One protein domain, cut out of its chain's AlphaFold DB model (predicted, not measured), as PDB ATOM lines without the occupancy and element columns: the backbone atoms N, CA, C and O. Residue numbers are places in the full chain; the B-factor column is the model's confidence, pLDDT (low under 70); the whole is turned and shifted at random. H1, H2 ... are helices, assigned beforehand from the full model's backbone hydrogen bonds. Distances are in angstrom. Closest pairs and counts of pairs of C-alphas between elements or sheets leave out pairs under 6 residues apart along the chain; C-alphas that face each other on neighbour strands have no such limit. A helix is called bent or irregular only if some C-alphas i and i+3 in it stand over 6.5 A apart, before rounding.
ATOM      1  N   LYS A 214      19.666 -11.138  26.217       83.44
ATOM      2  CA  LYS A 214      21.021 -10.667  26.514       83.44
ATOM      3  C   LYS A 214      21.381 -11.011  27.956       83.44
ATOM      4  O   LYS A 214      22.394 -11.666  28.194       83.44
ATOM      5  N   ASP A 215      20.542 -10.597  28.901       81.25
ATOM      6  CA  ASP A 215      20.748 -10.882  30.325       81.25
ATOM      7  C   ASP A 215      20.646 -12.390  30.615       81.25
ATOM      8  O   ASP A 215      21.421 -12.942  31.392       81.25
ATOM      9  N   PHE A 216      19.750 -13.096  29.924       86.12
ATOM     10  CA  PHE A 216      19.562 -14.541  30.060       86.12
ATOM     11  C   PHE A 216      20.810 -15.361  29.686       86.12
ATOM     12  O   PHE A 216      21.209 -16.262  30.430       86.12
ATOM     13  N   PHE A 217      21.448 -15.065  28.547       86.38
ATOM     14  CA  PHE A 217      22.627 -15.815  28.094       86.38
ATOM     15  C   PHE A 217      23.925 -15.396  28.791       86.38
ATOM     16  O   PHE A 217      24.845 -16.214  28.880       86.38
ATOM     17  N   LEU A 218      24.014 -14.156  29.282       78.94
ATOM     18  CA  LEU A 218      25.195 -13.659  29.997       78.94
ATOM     19  C   LEU A 218      25.185 -14.003  31.489       78.94
ATOM     20  O   LEU A 218      26.251 -14.136  32.085       78.94
ATOM     21  N   ASN A 219      24.009 -14.153  32.105       75.75
ATOM     22  CA  ASN A 219      23.894 -14.346  33.546       75.75
ATOM     23  C   ASN A 219      23.303 -15.724  33.893       75.75
ATOM     24  O   ASN A 219      22.083 -15.911  33.835       75.75
ATOM     25  N   PRO A 220      24.133 -16.686  34.346       70.88
ATOM     26  CA  PRO A 220      23.668 -18.013  34.748       70.88
ATOM     27  C   PRO A 220      22.571 -17.992  35.822       70.88
ATOM     28  O   PRO A 220      21.727 -18.884  35.856       70.88
ATOM     29  N   ASN A 221      22.530 -16.962  36.676       69.00
ATOM     30  CA  ASN A 221      21.519 -16.849  37.733       69.00
ATOM     31  C   ASN A 221      20.104 -16.586  37.188       69.00
ATOM     32  O   ASN A 221      19.121 -16.851  37.879       69.00
ATOM     33  N   ASN A 222      19.991 -16.104  35.947       69.31
ATOM     34  CA  ASN A 222      18.718 -15.830  35.283       69.31
ATOM     35  C   ASN A 222      18.194 -17.029  34.471       69.31
ATOM     36  O   ASN A 222      17.081 -16.989  33.947       69.31
ATOM     37  N   GLN A 223      18.951 -18.129  34.408       73.44
ATOM     38  CA  GLN A 223      18.623 -19.327  33.629       73.44
ATOM     39  C   GLN A 223      17.712 -20.285  34.409       73.44
ATOM     40  O   GLN A 223      18.035 -21.452  34.640       73.44
ATOM     41  N   ARG A 224      16.542 -19.797  34.844       71.44
ATOM     42  CA  ARG A 224      15.549 -20.645  35.525       71.44
ATOM     43  C   ARG A 224      15.096 -21.770  34.590       71.44
ATOM     44  O   ARG A 224      14.548 -21.522  33.521       71.44
ATOM     45  N   ASN A 225      15.280 -23.017  35.014       74.50
ATOM     46  CA  ASN A 225      14.851 -24.187  34.251       74.50
ATOM     47  C   ASN A 225      13.388 -24.532  34.571       74.50
ATOM     48  O   ASN A 225      13.115 -25.370  35.430       74.50
ATOM     49  N   ASN A 226      12.455 -23.851  33.907       80.75
ATOM     50  CA  ASN A 226      11.031 -24.186  33.928       80.75
ATOM     51  C   ASN A 226      10.477 -24.302  32.496       80.75
ATOM     52  O   ASN A 226      11.124 -23.880  31.533       80.75
ATOM     53  N   ASP A 227       9.290 -24.896  32.352       81.56
ATOM     54  CA  ASP A 227       8.701 -25.189  31.038       81.56
ATOM     55  C   ASP A 227       8.427 -23.927  30.207       81.56
ATOM     56  O   ASP A 227       8.589 -23.950  28.987       81.56
ATOM     57  N   ASP A 228       8.077 -22.816  30.853       78.69
ATOM     58  CA  ASP A 228       7.778 -21.552  30.176       78.69
ATOM     59  C   ASP A 228       9.036 -20.883  29.622       78.69
ATOM     60  O   ASP A 228       9.060 -20.477  28.461       78.69
ATOM     61  N   VAL A 229      10.112 -20.842  30.410       82.69
ATOM     62  CA  VAL A 229      11.428 -20.372  29.961       82.69
ATOM     63  C   VAL A 229      11.943 -21.278  28.854       82.69
ATOM     64  O   VAL A 229      12.420 -20.793  27.834       82.69
ATOM     65  N   LYS A 230      11.796 -22.598  28.995       85.38
ATOM     66  CA  LYS A 230      12.188 -23.541  27.946       85.38
ATOM     67  C   LYS A 230      11.414 -23.292  26.653       85.38
ATOM     68  O   LYS A 230      12.028 -23.301  25.586       85.38
ATOM     69  N   LYS A 231      10.102 -23.057  26.726       85.81
ATOM     70  CA  LYS A 231       9.281 -22.715  25.560       85.81
ATOM     71  C   LYS A 231       9.766 -21.414  24.915       85.81
ATOM     72  O   LYS A 231      10.131 -21.444  23.746       85.81
ATOM     73  N   ALA A 232       9.865 -20.333  25.686       85.12
ATOM     74  CA  ALA A 232      10.291 -19.023  25.194       85.12
ATOM     75  C   ALA A 232      11.707 -19.054  24.587       85.12
ATOM     76  O   ALA A 232      11.928 -18.522  23.504       85.12
ATOM     77  N   VAL A 233      12.652 -19.770  25.207       88.12
ATOM     78  CA  VAL A 233      13.997 -19.980  24.647       88.12
ATOM     79  C   VAL A 233      13.932 -20.738  23.323       88.12
ATOM     80  O   VAL A 233      14.608 -20.357  22.376       88.12
ATOM     81  N   ASN A 234      13.103 -21.778  23.197       89.12
ATOM     82  CA  ASN A 234      12.979 -22.500  21.925       89.12
ATOM     83  C   ASN A 234      12.224 -21.702  20.837       89.12
ATOM     84  O   ASN A 234      12.349 -22.039  19.658       89.12
ATOM     85  N   GLU A 235      11.510 -20.637  21.205       90.19
ATOM     86  CA  GLU A 235      10.835 -19.700  20.294       90.19
ATOM     87  C   GLU A 235      11.723 -18.518  19.857       90.19
ATOM     88  O   GLU A 235      11.294 -17.741  19.008       90.19
ATOM     89  N   ILE A 236      12.970 -18.417  20.352       91.69
ATOM     90  CA  ILE A 236      13.925 -17.374  19.940       91.69
ATOM     91  C   ILE A 236      14.066 -17.304  18.412       91.69
ATOM     92  O   ILE A 236      14.136 -18.338  17.728       91.69
ATOM     93  N   THR A 237      14.135 -16.085  17.883       93.25
ATOM     94  CA  THR A 237      14.295 -15.804  16.453       93.25
ATOM     95  C   THR A 237      15.735 -15.413  16.100       93.25
ATOM     96  O   THR A 237      16.558 -15.105  16.963       93.25
ATOM     97  N   LYS A 238      16.058 -15.403  14.800       95.62
ATOM     98  CA  LYS A 238      17.350 -14.895  14.308       95.62
ATOM     99  C   LYS A 238      17.542 -13.402  14.614       95.62
ATOM    100  O   LYS A 238      18.675 -12.984  14.839       95.62
ATOM    101  N   ASP A 239      16.466 -12.618  14.632       93.50
ATOM    102  CA  ASP A 239      16.534 -11.184  14.932       93.50
ATOM    103  C   ASP A 239      16.846 -10.948  16.417       93.50
ATOM    104  O   ASP A 239      17.765 -10.189  16.715       93.50
ATOM    105  N   ASP A 240      16.215 -11.701  17.329       92.19
ATOM    106  CA  ASP A 240      16.563 -11.670  18.761       92.19
ATOM    107  C   ASP A 240      18.049 -12.008  18.976       92.19
ATOM    108  O   ASP A 240      18.763 -11.339  19.723       92.19
ATOM    109  N   LEU A 241      18.550 -13.037  18.280       94.06
ATOM    110  CA  LEU A 241      19.965 -13.408  18.329       94.06
ATOM    111  C   LEU A 241      20.881 -12.318  17.778       94.06
ATOM    112  O   LEU A 241      21.964 -12.115  18.329       94.06
ATOM    113  N   ARG A 242      20.481 -11.624  16.705       94.69
ATOM    114  CA  ARG A 242      21.256 -10.510  16.143       94.69
ATOM    115  C   ARG A 242      21.470  -9.433  17.204       94.69
ATOM    116  O   ARG A 242      22.610  -9.016  17.404       94.69
ATOM    117  N   ASP A 243      20.413  -9.053  17.915       91.38
ATOM    118  CA  ASP A 243      20.478  -8.038  18.969       91.38
ATOM    119  C   ASP A 243      21.360  -8.484  20.141       91.38
ATOM    120  O   ASP A 243      22.185  -7.713  20.634       91.38
ATOM    121  N   VAL A 244      21.258  -9.751  20.554       91.25
ATOM    122  CA  VAL A 244      22.079 -10.311  21.640       91.25
ATOM    123  C   VAL A 244      23.555 -10.353  21.262       91.25
ATOM    124  O   VAL A 244      24.399  -9.835  21.998       91.25
ATOM    125  N   ILE A 245      23.882 -10.963  20.121       91.81
ATOM    126  CA  ILE A 245      25.264 -11.190  19.692       91.81
ATOM    127  C   ILE A 245      25.964  -9.856  19.497       91.81
ATOM    128  O   ILE A 245      27.106  -9.713  19.925       91.81
ATOM    129  N   TRP A 246      25.302  -8.870  18.891       90.75
ATOM    130  CA  TRP A 246      25.887  -7.556  18.617       90.75
ATOM    131  C   TRP A 246      25.696  -6.534  19.735       90.75
ATOM    132  O   TRP A 246      26.158  -5.403  19.596       90.75
ATOM    133  N   SER A 247      25.104  -6.931  20.862       87.81
ATOM    134  CA  SER A 247      24.968  -6.053  22.018       87.81
ATOM    135  C   SER A 247      26.323  -5.551  22.534       87.81
ATOM    136  O   SER A 247      27.366  -6.211  22.410       87.81
ATOM    137  N   ASP A 248      26.304  -4.352  23.120       85.19
ATOM    138  CA  ASP A 248      27.451  -3.814  23.843       85.19
ATOM    139  C   ASP A 248      27.680  -4.639  25.118       85.19
ATOM    140  O   ASP A 248      26.792  -4.750  25.972       85.19
ATOM    141  N   LEU A 249      28.867  -5.236  25.217       80.94
ATOM    142  CA  LEU A 249      29.289  -6.062  26.348       80.94
ATOM    143  C   LEU A 249      30.030  -5.238  27.416       80.94
ATOM    144  O   LEU A 249      30.437  -5.794  28.432       80.94
ATOM    145  N   GLY A 250      30.223  -3.930  27.208       77.06
ATOM    146  CA  GLY A 250      30.974  -3.069  28.118       77.06
ATOM    147  C   GLY A 250      32.386  -3.604  28.372       77.06
ATOM    148  O   GLY A 250      33.106  -3.988  27.446       77.06
ATOM    149  N   ASP A 251      32.769  -3.690  29.647       68.81
ATOM    150  CA  ASP A 251      34.084  -4.195  30.068       68.81
ATOM    151  C   ASP A 251      34.291  -5.696  29.772       68.81
ATOM    152  O   ASP A 251      35.426  -6.179  29.757       68.81
ATOM    153  N   TYR A 252      33.220  -6.425  29.438       65.31
ATOM    154  CA  TYR A 252      33.237  -7.841  29.066       65.31
ATOM    155  C   TYR A 252      33.469  -8.068  27.562       65.31
ATOM    156  O   TYR A 252      33.172  -9.132  27.027       65.31
ATOM    157  N   PHE A 253      34.035  -7.103  26.827       58.06
ATOM    158  CA  PHE A 253      34.275  -7.224  25.376       58.06
ATOM    159  C   PHE A 253      35.103  -8.460  24.959       58.06
ATOM    160  O   PHE A 253      34.995  -8.923  23.822       58.06
ATOM    161  N   ARG A 254      35.914  -9.021  25.871       63.81
ATOM    162  CA  ARG A 254      36.671 -10.271  25.655       63.81
ATOM    163  C   ARG A 254      35.795 -11.528  25.680       63.81
ATOM    164  O   ARG A 254      36.263 -12.596  25.303       63.81
ATOM    165  N   GLU A 255      34.531 -11.406  26.069       73.69
ATOM    166  CA  GLU A 255      33.613 -12.522  26.293       73.69
ATOM    167  C   GLU A 255      32.733 -12.848  25.089       73.69
ATOM    168  O   GLU A 255      31.893 -13.731  25.179       73.69
ATOM    169  N   ARG A 256      32.925 -12.219  23.921       85.44
ATOM    170  CA  ARG A 256      32.085 -12.518  22.747       85.44
ATOM    171  C   ARG A 256      32.125 -14.001  22.352       85.44
ATOM    172  O   ARG A 256      31.088 -14.557  22.017       85.44
ATOM    173  N   LYS A 257      33.286 -14.666  22.463       86.81
ATOM    174  CA  LYS A 257      33.395 -16.131  22.304       86.81
ATOM    175  C   LYS A 257      32.559 -16.872  23.358       86.81
ATOM    176  O   LYS A 257      31.837 -17.792  22.993       86.81
ATOM    177  N   HIS A 258      32.624 -16.455  24.623       84.38
ATOM    178  CA  HIS A 258      31.869 -17.061  25.726       84.38
ATOM    179  C   HIS A 258      30.359 -16.836  25.618       84.38
ATOM    180  O   HIS A 258      29.596 -17.742  25.920       84.38
ATOM    181  N   LEU A 259      29.913 -15.677  25.129       88.88
ATOM    182  CA  LEU A 259      28.505 -15.436  24.816       88.88
ATOM    183  C   LEU A 259      28.025 -16.396  23.723       88.88
ATOM    184  O   LEU A 259      26.975 -17.013  23.846       88.88
ATOM    185  N   LEU A 260      28.801 -16.560  22.648       91.31
ATOM    186  CA  LEU A 260      28.445 -17.511  21.593       91.31
ATOM    187  C   LEU A 260      28.430 -18.955  22.108       91.31
ATOM    188  O   LEU A 260      27.554 -19.725  21.726       91.31
ATOM    189  N   GLU A 261      29.360 -19.309  22.992       89.12
ATOM    190  CA  GLU A 261      29.382 -20.601  23.679       89.12
ATOM    191  C   GLU A 261      28.124 -20.810  24.523       89.12
ATOM    192  O   GLU A 261      27.445 -21.828  24.367       89.12
ATOM    193  N   SER A 262      27.775 -19.830  25.365       88.44
ATOM    194  CA  SER A 262      26.627 -19.907  26.270       88.44
ATOM    195  C   SER A 262      25.303 -19.994  25.519       88.44
ATOM    196  O   SER A 262      24.393 -20.682  25.978       88.44
ATOM    197  N   ILE A 263      25.211 -19.365  24.342       92.06
ATOM    198  CA  ILE A 263      24.066 -19.487  23.439       92.06
ATOM    199  C   ILE A 263      24.048 -20.878  22.791       92.06
ATOM    200  O   ILE A 263      23.093 -21.629  22.966       92.06
ATOM    201  N   VAL A 264      25.086 -21.261  22.039       91.19
ATOM    202  CA  VAL A 264      25.057 -22.489  21.219       91.19
ATOM    203  C   VAL A 264      24.895 -23.744  22.076       91.19
ATOM    204  O   VAL A 264      24.153 -24.660  21.706       91.19
ATOM    205  N   GLN A 265      25.562 -23.779  23.230       87.88
ATOM    206  CA  GLN A 265      25.544 -24.914  24.150       87.88
ATOM    207  C   GLN A 265      24.451 -24.810  25.223       87.88
ATOM    208  O   GLN A 265      24.464 -25.584  26.185       87.88
ATOM    209  N   HIS A 266      23.499 -23.880  25.089       89.69
ATOM    210  CA  HIS A 266      22.507 -23.659  26.134       89.69
ATOM    211  C   HIS A 266      21.655 -24.911  26.394       89.69
ATOM    212  O   HIS A 266      20.992 -25.444  25.501       89.69
ATOM    213  N   SER A 267      21.610 -25.353  27.653       88.44
ATOM    214  CA  SER A 267      20.983 -26.625  28.054       88.44
ATOM    215  C   SER A 267      19.467 -26.696  27.818       88.44
ATOM    216  O   SER A 267      18.907 -27.789  27.711       88.44
ATOM    217  N   LEU A 268      18.793 -25.544  27.723       89.81
ATOM    218  CA  LEU A 268      17.349 -25.473  27.460       89.81
ATOM    219  C   LEU A 268      16.977 -25.624  25.979       89.81
ATOM    220  O   LEU A 268      15.800 -25.847  25.675       89.81
ATOM    221  N   PHE A 269      17.938 -25.542  25.053       90.50
ATOM    222  CA  PHE A 269      17.651 -25.801  23.648       90.50
ATOM    223  C   PHE A 269      17.391 -27.285  23.402       90.50
ATOM    224  O   PHE A 269      18.111 -28.171  23.868       90.50
ATOM    225  N   SER A 270      16.365 -27.577  22.602       86.88
ATOM    226  CA  SER A 270      16.282 -28.888  21.961       86.88
ATOM    227  C   SER A 270      17.474 -29.079  21.013       86.88
ATOM    228  O   SER A 270      18.026 -28.111  20.495       86.88
ATOM    229  N   LYS A 271      17.861 -30.328  20.721       87.44
ATOM    230  CA  LYS A 271      18.977 -30.600  19.791       87.44
ATOM    231  C   LYS A 271      18.769 -29.957  18.415       87.44
ATOM    232  O   LYS A 271      19.714 -29.441  17.835       87.44
ATOM    233  N   GLN A 272      17.534 -29.984  17.913       91.38
ATOM    234  CA  GLN A 272      17.180 -29.348  16.646       91.38
ATOM    235  C   GLN A 272      17.317 -27.825  16.734       91.38
ATOM    236  O   GLN A 272      17.897 -27.221  15.837       91.38
ATOM    237  N   LYS A 273      16.833 -27.219  17.825       93.56
ATOM    238  CA  LYS A 273      16.920 -25.772  18.019       93.56
ATOM    239  C   LYS A 273      18.359 -25.293  18.203       93.56
ATOM    240  O   LYS A 273      18.719 -24.272  17.642       93.56
ATOM    241  N   SER A 274      19.188 -26.040  18.932       92.50
ATOM    242  CA  SER A 274      20.613 -25.726  19.107       92.50
ATOM    243  C   SER A 274      21.347 -25.681  17.759       92.50
ATOM    244  O   SER A 274      22.084 -24.734  17.499       92.50
ATOM    245  N   GLU A 275      21.082 -26.632  16.857       94.38
ATOM    246  CA  GLU A 275      21.660 -26.612  15.507       94.38
ATOM    247  C   GLU A 275      21.111 -25.460  14.650       94.38
ATOM    248  O   GLU A 275      21.880 -24.808  13.950       94.38
ATOM    249  N   GLU A 276      19.812 -25.158  14.733       96.38
ATOM    250  CA  GLU A 276      19.214 -23.995  14.058       96.38
ATOM    251  C   GLU A 276      19.864 -22.679  14.522       96.38
ATOM    252  O   GLU A 276      20.325 -21.888  13.700       96.38
ATOM    253  N   VAL A 277      19.984 -22.482  15.836       96.44
ATOM    254  CA  VAL A 277      20.637 -21.317  16.448       96.44
ATOM    255  C   VAL A 277      22.100 -21.220  16.015       96.44
ATOM    256  O   VAL A 277      22.559 -20.137  15.653       96.44
ATOM    257  N   ARG A 278      22.831 -22.341  15.978       96.69
ATOM    258  CA  ARG A 278      24.214 -22.380  15.483       96.69
ATOM    259  C   ARG A 278      24.308 -21.887  14.038       96.69
ATOM    260  O   ARG A 278      25.180 -21.077  13.734       96.69
ATOM    261  N   GLN A 279      23.417 -22.345  13.157       97.69
ATOM    262  CA  GLN A 279      23.385 -21.907  11.757       97.69
ATOM    263  C   GLN A 279      23.043 -20.421  11.633       97.69
ATOM    264  O   GLN A 279      23.724 -19.700  10.909       97.69
ATOM    265  N   TRP A 280      22.065 -19.933  12.399       98.31
ATOM    266  CA  TRP A 280      21.744 -18.506  12.438       98.31
ATOM    267  C   TRP A 280      22.934 -17.655  12.872       98.31
ATOM    268  O   TRP A 280      23.188 -16.622  12.258       98.31
ATOM    269  N   ILE A 281      23.711 -18.093  13.867       97.12
ATOM    270  CA  ILE A 281      24.933 -17.387  14.274       97.12
ATOM    271  C   ILE A 281      25.947 -17.347  13.127       97.12
ATOM    272  O   ILE A 281      26.517 -16.290  12.866       97.12
ATOM    273  N   LEU A 282      26.165 -18.457  12.413       97.38
ATOM    274  CA  LEU A 282      27.074 -18.472  11.260       97.38
ATOM    275  C   LEU A 282      26.637 -17.486  10.170       97.38
ATOM    276  O   LEU A 282      27.473 -16.760   9.632       97.38
ATOM    277  N   GLU A 283      25.339 -17.424   9.877       97.94
ATOM    278  CA  GLU A 283      24.785 -16.457   8.928       97.94
ATOM    279  C   GLU A 283      24.983 -15.010   9.402       97.94
ATOM    280  O   GLU A 283      25.384 -14.162   8.611       97.94
ATOM    281  N   LEU A 284      24.759 -14.725  10.688       97.44
ATOM    282  CA  LEU A 284      24.964 -13.392  11.270       97.44
ATOM    283  C   LEU A 284      26.438 -12.963  11.240       97.44
ATOM    284  O   LEU A 284      26.739 -11.786  11.039       97.44
ATOM    285  N   LEU A 285      27.368 -13.903  11.417       95.69
ATOM    286  CA  LEU A 285      28.801 -13.647  11.280       95.69
ATOM    287  C   LEU A 285      29.188 -13.350   9.819       95.69
ATOM    288  O   LEU A 285      29.995 -12.454   9.578       95.69
ATOM    289  N   ASP A 286      28.602 -14.051   8.845       96.31
ATOM    290  CA  ASP A 286      28.804 -13.775   7.414       96.31
ATOM    291  C   ASP A 286      28.195 -12.423   6.993       96.31
ATOM    292  O   ASP A 286      28.824 -11.652   6.267       96.31
ATOM    293  N   GLU A 287      27.005 -12.086   7.501       96.44
ATOM    294  CA  GLU A 287      26.395 -10.754   7.362       96.44
ATOM    295  C   GLU A 287      27.343  -9.661   7.883       96.44
ATOM    296  O   GLU A 287      27.615  -8.691   7.175       96.44
ATOM    297  N   ASN A 288      27.943  -9.864   9.059       94.38
ATOM    298  CA  ASN A 288      28.895  -8.919   9.641       94.38
ATOM    299  C   ASN A 288      30.158  -8.717   8.784       94.38
ATOM    300  O   ASN A 288      30.658  -7.596   8.692       94.38
ATOM    301  N   ILE A 289      30.659  -9.768   8.123       95.75
ATOM    302  CA  ILE A 289      31.783  -9.654   7.177       95.75
ATOM    303  C   ILE A 289      31.374  -8.845   5.944       95.75
ATOM    304  O   ILE A 289      32.148  -8.015   5.469       95.75
ATOM    305  N   LYS A 290      30.166  -9.067   5.411       95.31
ATOM    306  CA  LYS A 290      29.667  -8.318   4.247       95.31
ATOM    307  C   LYS A 290      29.516  -6.830   4.553       95.31
ATOM    308  O   LYS A 290      29.824  -6.005   3.695       95.31
ATOM    309  N   GLU A 291      29.067  -6.494   5.758       94.81
ATOM    310  CA  GLU A 291      28.921  -5.110   6.218       94.81
ATOM    311  C   GLU A 291      30.268  -4.461   6.558       94.81
ATOM    312  O   GLU A 291      30.492  -3.292   6.241       94.81
ATOM    313  N   ASN A 292      31.187  -5.214   7.167       93.88
ATOM    314  CA  ASN A 292      32.529  -4.756   7.502       93.88
ATOM    315  C   ASN A 292      33.585  -5.822   7.157       93.88
ATOM    316  O   ASN A 292      33.958  -6.629   8.015       93.88
ATOM    317  N   PRO A 293      34.151  -5.782   5.934       94.19
ATOM    318  CA  PRO A 293      35.134  -6.769   5.481       94.19
ATOM    319  C   PRO A 293      36.383  -6.880   6.367       94.19
ATOM    320  O   PRO A 293      37.032  -7.921   6.390       94.19
ATOM    321  N   ASN A 294      36.712  -5.847   7.152       93.62
ATOM    322  CA  ASN A 294      37.847  -5.897   8.080       93.62
ATOM    323  C   ASN A 294      37.646  -6.917   9.216       93.62
ATOM    324  O   ASN A 294      38.624  -7.354   9.824       93.62
ATOM    325  N   ASN A 295      36.402  -7.324   9.492       91.25
ATOM    326  CA  ASN A 295      36.085  -8.317  10.515       91.25
ATOM    327  C   ASN A 295      36.350  -9.761  10.056       91.25
ATOM    328  O   ASN A 295      36.358 -10.665  10.892       91.25
ATOM    329  N   GLU A 296      36.618  -9.997   8.763       94.19
ATOM    330  CA  GLU A 296      36.811 -11.337   8.191       94.19
ATOM    331  C   GLU A 296      37.871 -12.155   8.937       94.19
ATOM    332  O   GLU A 296      37.654 -13.330   9.234       94.19
ATOM    333  N   ILE A 297      39.003 -11.536   9.282       93.75
ATOM    334  CA  ILE A 297      40.091 -12.215   9.995       93.75
ATOM    335  C   ILE A 297      39.625 -12.663  11.385       93.75
ATOM    336  O   ILE A 297      39.863 -13.808  11.769       93.75
ATOM    337  N   ALA A 298      38.938 -11.786  12.123       91.19
ATOM    338  CA  ALA A 298      38.459 -12.083  13.471       91.19
ATOM    339  C   ALA A 298      37.407 -13.203  13.465       91.19
ATOM    340  O   ALA A 298      37.491 -14.134  14.264       91.19
ATOM    341  N   VAL A 299      36.459 -13.152  12.524       92.50
ATOM    342  CA  VAL A 299      35.431 -14.189  12.365       92.50
ATOM    343  C   VAL A 299      36.053 -15.524  11.948       92.50
ATOM    344  O   VAL A 299      35.721 -16.555  12.525       92.50
ATOM    345  N   LYS A 300      36.992 -15.535  10.993       93.75
ATOM    346  CA  LYS A 300      37.662 -16.773  10.563       93.75
ATOM    347  C   LYS A 300      38.447 -17.434  11.690       93.75
ATOM    348  O   LYS A 300      38.345 -18.650  11.832       93.75
ATOM    349  N   LEU A 301      39.191 -16.660  12.483       92.00
ATOM    350  CA  LEU A 301      39.912 -17.182  13.648       92.00
ATOM    351  C   LEU A 301      38.941 -17.797  14.663       92.00
ATOM    352  O   LEU A 301      39.112 -18.951  15.040       92.00
ATOM    353  N   LEU A 302      37.862 -17.086  15.008       92.44
ATOM    354  CA  LEU A 302      36.818 -17.600  15.899       92.44
ATOM    355  C   LEU A 302      36.230 -18.932  15.404       92.44
ATOM    356  O   LEU A 302      36.081 -19.871  16.184       92.44
ATOM    357  N   LEU A 303      35.879 -19.029  14.118       93.44
ATOM    358  CA  LEU A 303      35.286 -20.242  13.545       93.44
ATOM    359  C   LEU A 303      36.284 -21.404  13.454       93.44
ATOM    360  O   LEU A 303      35.884 -22.555  13.618       93.44
ATOM    361  N   GLN A 304      37.567 -21.123  13.222       93.38
ATOM    362  CA  GLN A 304      38.625 -22.134  13.266       93.38
ATOM    363  C   GLN A 304      38.821 -22.670  14.686       93.38
ATOM    364  O   GLN A 304      38.801 -23.885  14.879       93.38
ATOM    365  N   ASP A 305      38.923 -21.776  15.671       89.94
ATOM    366  CA  ASP A 305      39.119 -22.125  17.082       89.94
ATOM    367  C   ASP A 305      37.930 -22.902  17.669       89.94
ATOM    368  O   ASP A 305      38.082 -23.633  18.650       89.94
ATOM    369  N   THR A 306      36.742 -22.741  17.076       91.44
ATOM    370  CA  THR A 306      35.496 -23.347  17.565       91.44
ATOM    371  C   THR A 306      34.941 -24.487  16.699       91.44
ATOM    372  O   THR A 306      33.811 -24.937  16.900       91.44
ATOM    373  N   GLU A 307      35.688 -24.945  15.689       93.00
ATOM    374  CA  GLU A 307      35.197 -25.904  14.684       93.00
ATOM    375  C   GLU A 307      33.793 -25.525  14.150       93.00
ATOM    376  O   GLU A 307      32.838 -26.300  14.228       93.00
TER     377      GLU A 307
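What this domain is: This is residues 214 to 307 of the 313 residues of an uncharacterized protein of Moraxella lacunata (UniProt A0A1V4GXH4). One long helix, H5, runs along one side of the domain, with H3 packed on its residues 277 to 284, H4 meeting it through residues 263 to 264, and H6 folding back from its last part as a hairpin. H1 packs on H4, apart from H5, while H2 lies at the opposite end of the longest axis from H6 and touches no helix. The printed part has 94 residues with six named helices, H1 to H6 in chain order, and no named strand; the class is all helix. It is compact, with a radius of gyration of the C-alphas of 13.5 A, and spans 42 by 30 by 23 A.

How they stand to each other: H5, residues 271 to 291, touches H6, residues 293 to 305, opposite ways at a shallow tilt of 31 degrees; the two are a hairpin, and their closest C-alphas, of Ile 289 and Glu 296, are 5.4 A apart. H3, residues 238 to 246, touches residues 277 to 284 of H5 at a steep tilt of 61 degrees, the same way, with the C-alphas of Lys 238 and Trp 280 closest at 6.0 A. H4, residues 250 to 264, touches H5 with residues 263 to 264 alone, opposite ways at a steep tilt of 44 degrees; this is a hairpin too, with the C-alphas of Val 264 and Arg 278 closest at 5.8 A. H3 and H4, also a hairpin, only just touch, with 3 pairs of C-alphas within 8 A. The packing is mostly crossed, with steep tilts outnumbering shallow ones. H1, residues 214 to 218, touches residues 259 to 263 of H4, the C-alphas of Phe 217 and Ser 262 being closest at 6.0 A. H2, residues 227 to 234, is close to H5 but not clearly touching, with the C-alphas of Asn 234 and Lys 273 closest at 6.4 A. In H1, H2, H3 and H5 every O i to N i+4 pair is within hydrogen-bond range; in H4 6 of 11 are, in H6 7 of 9.

Where its parts are: H5 measures 30.5 A from C-alpha 271 at (18.977, -30.600, 19.791) to C-alpha 291 at (28.921, -5.110, 6.218). H4 measures 21.4 A and is irregular, C-alphas 251 and 254 being 7.9 A apart; H6 measures 19.7 A and is only just irregular, C-alphas 294 and 297 being 7.0 A apart. H3 measures 12.1 A, H2 10.4 A and H1 6.2 A, the last beginning at C-alpha 214, (21.021, -10.667, 26.514).

The domain as a whole: The C-alphas farthest apart, of Asp 227 and Asn 294, are 41.8 A apart. The printed part has no cut and no long link. Mean pLDDT of the printed part is 87.9; residues 221 to 222 and 251 to 254 are under 70.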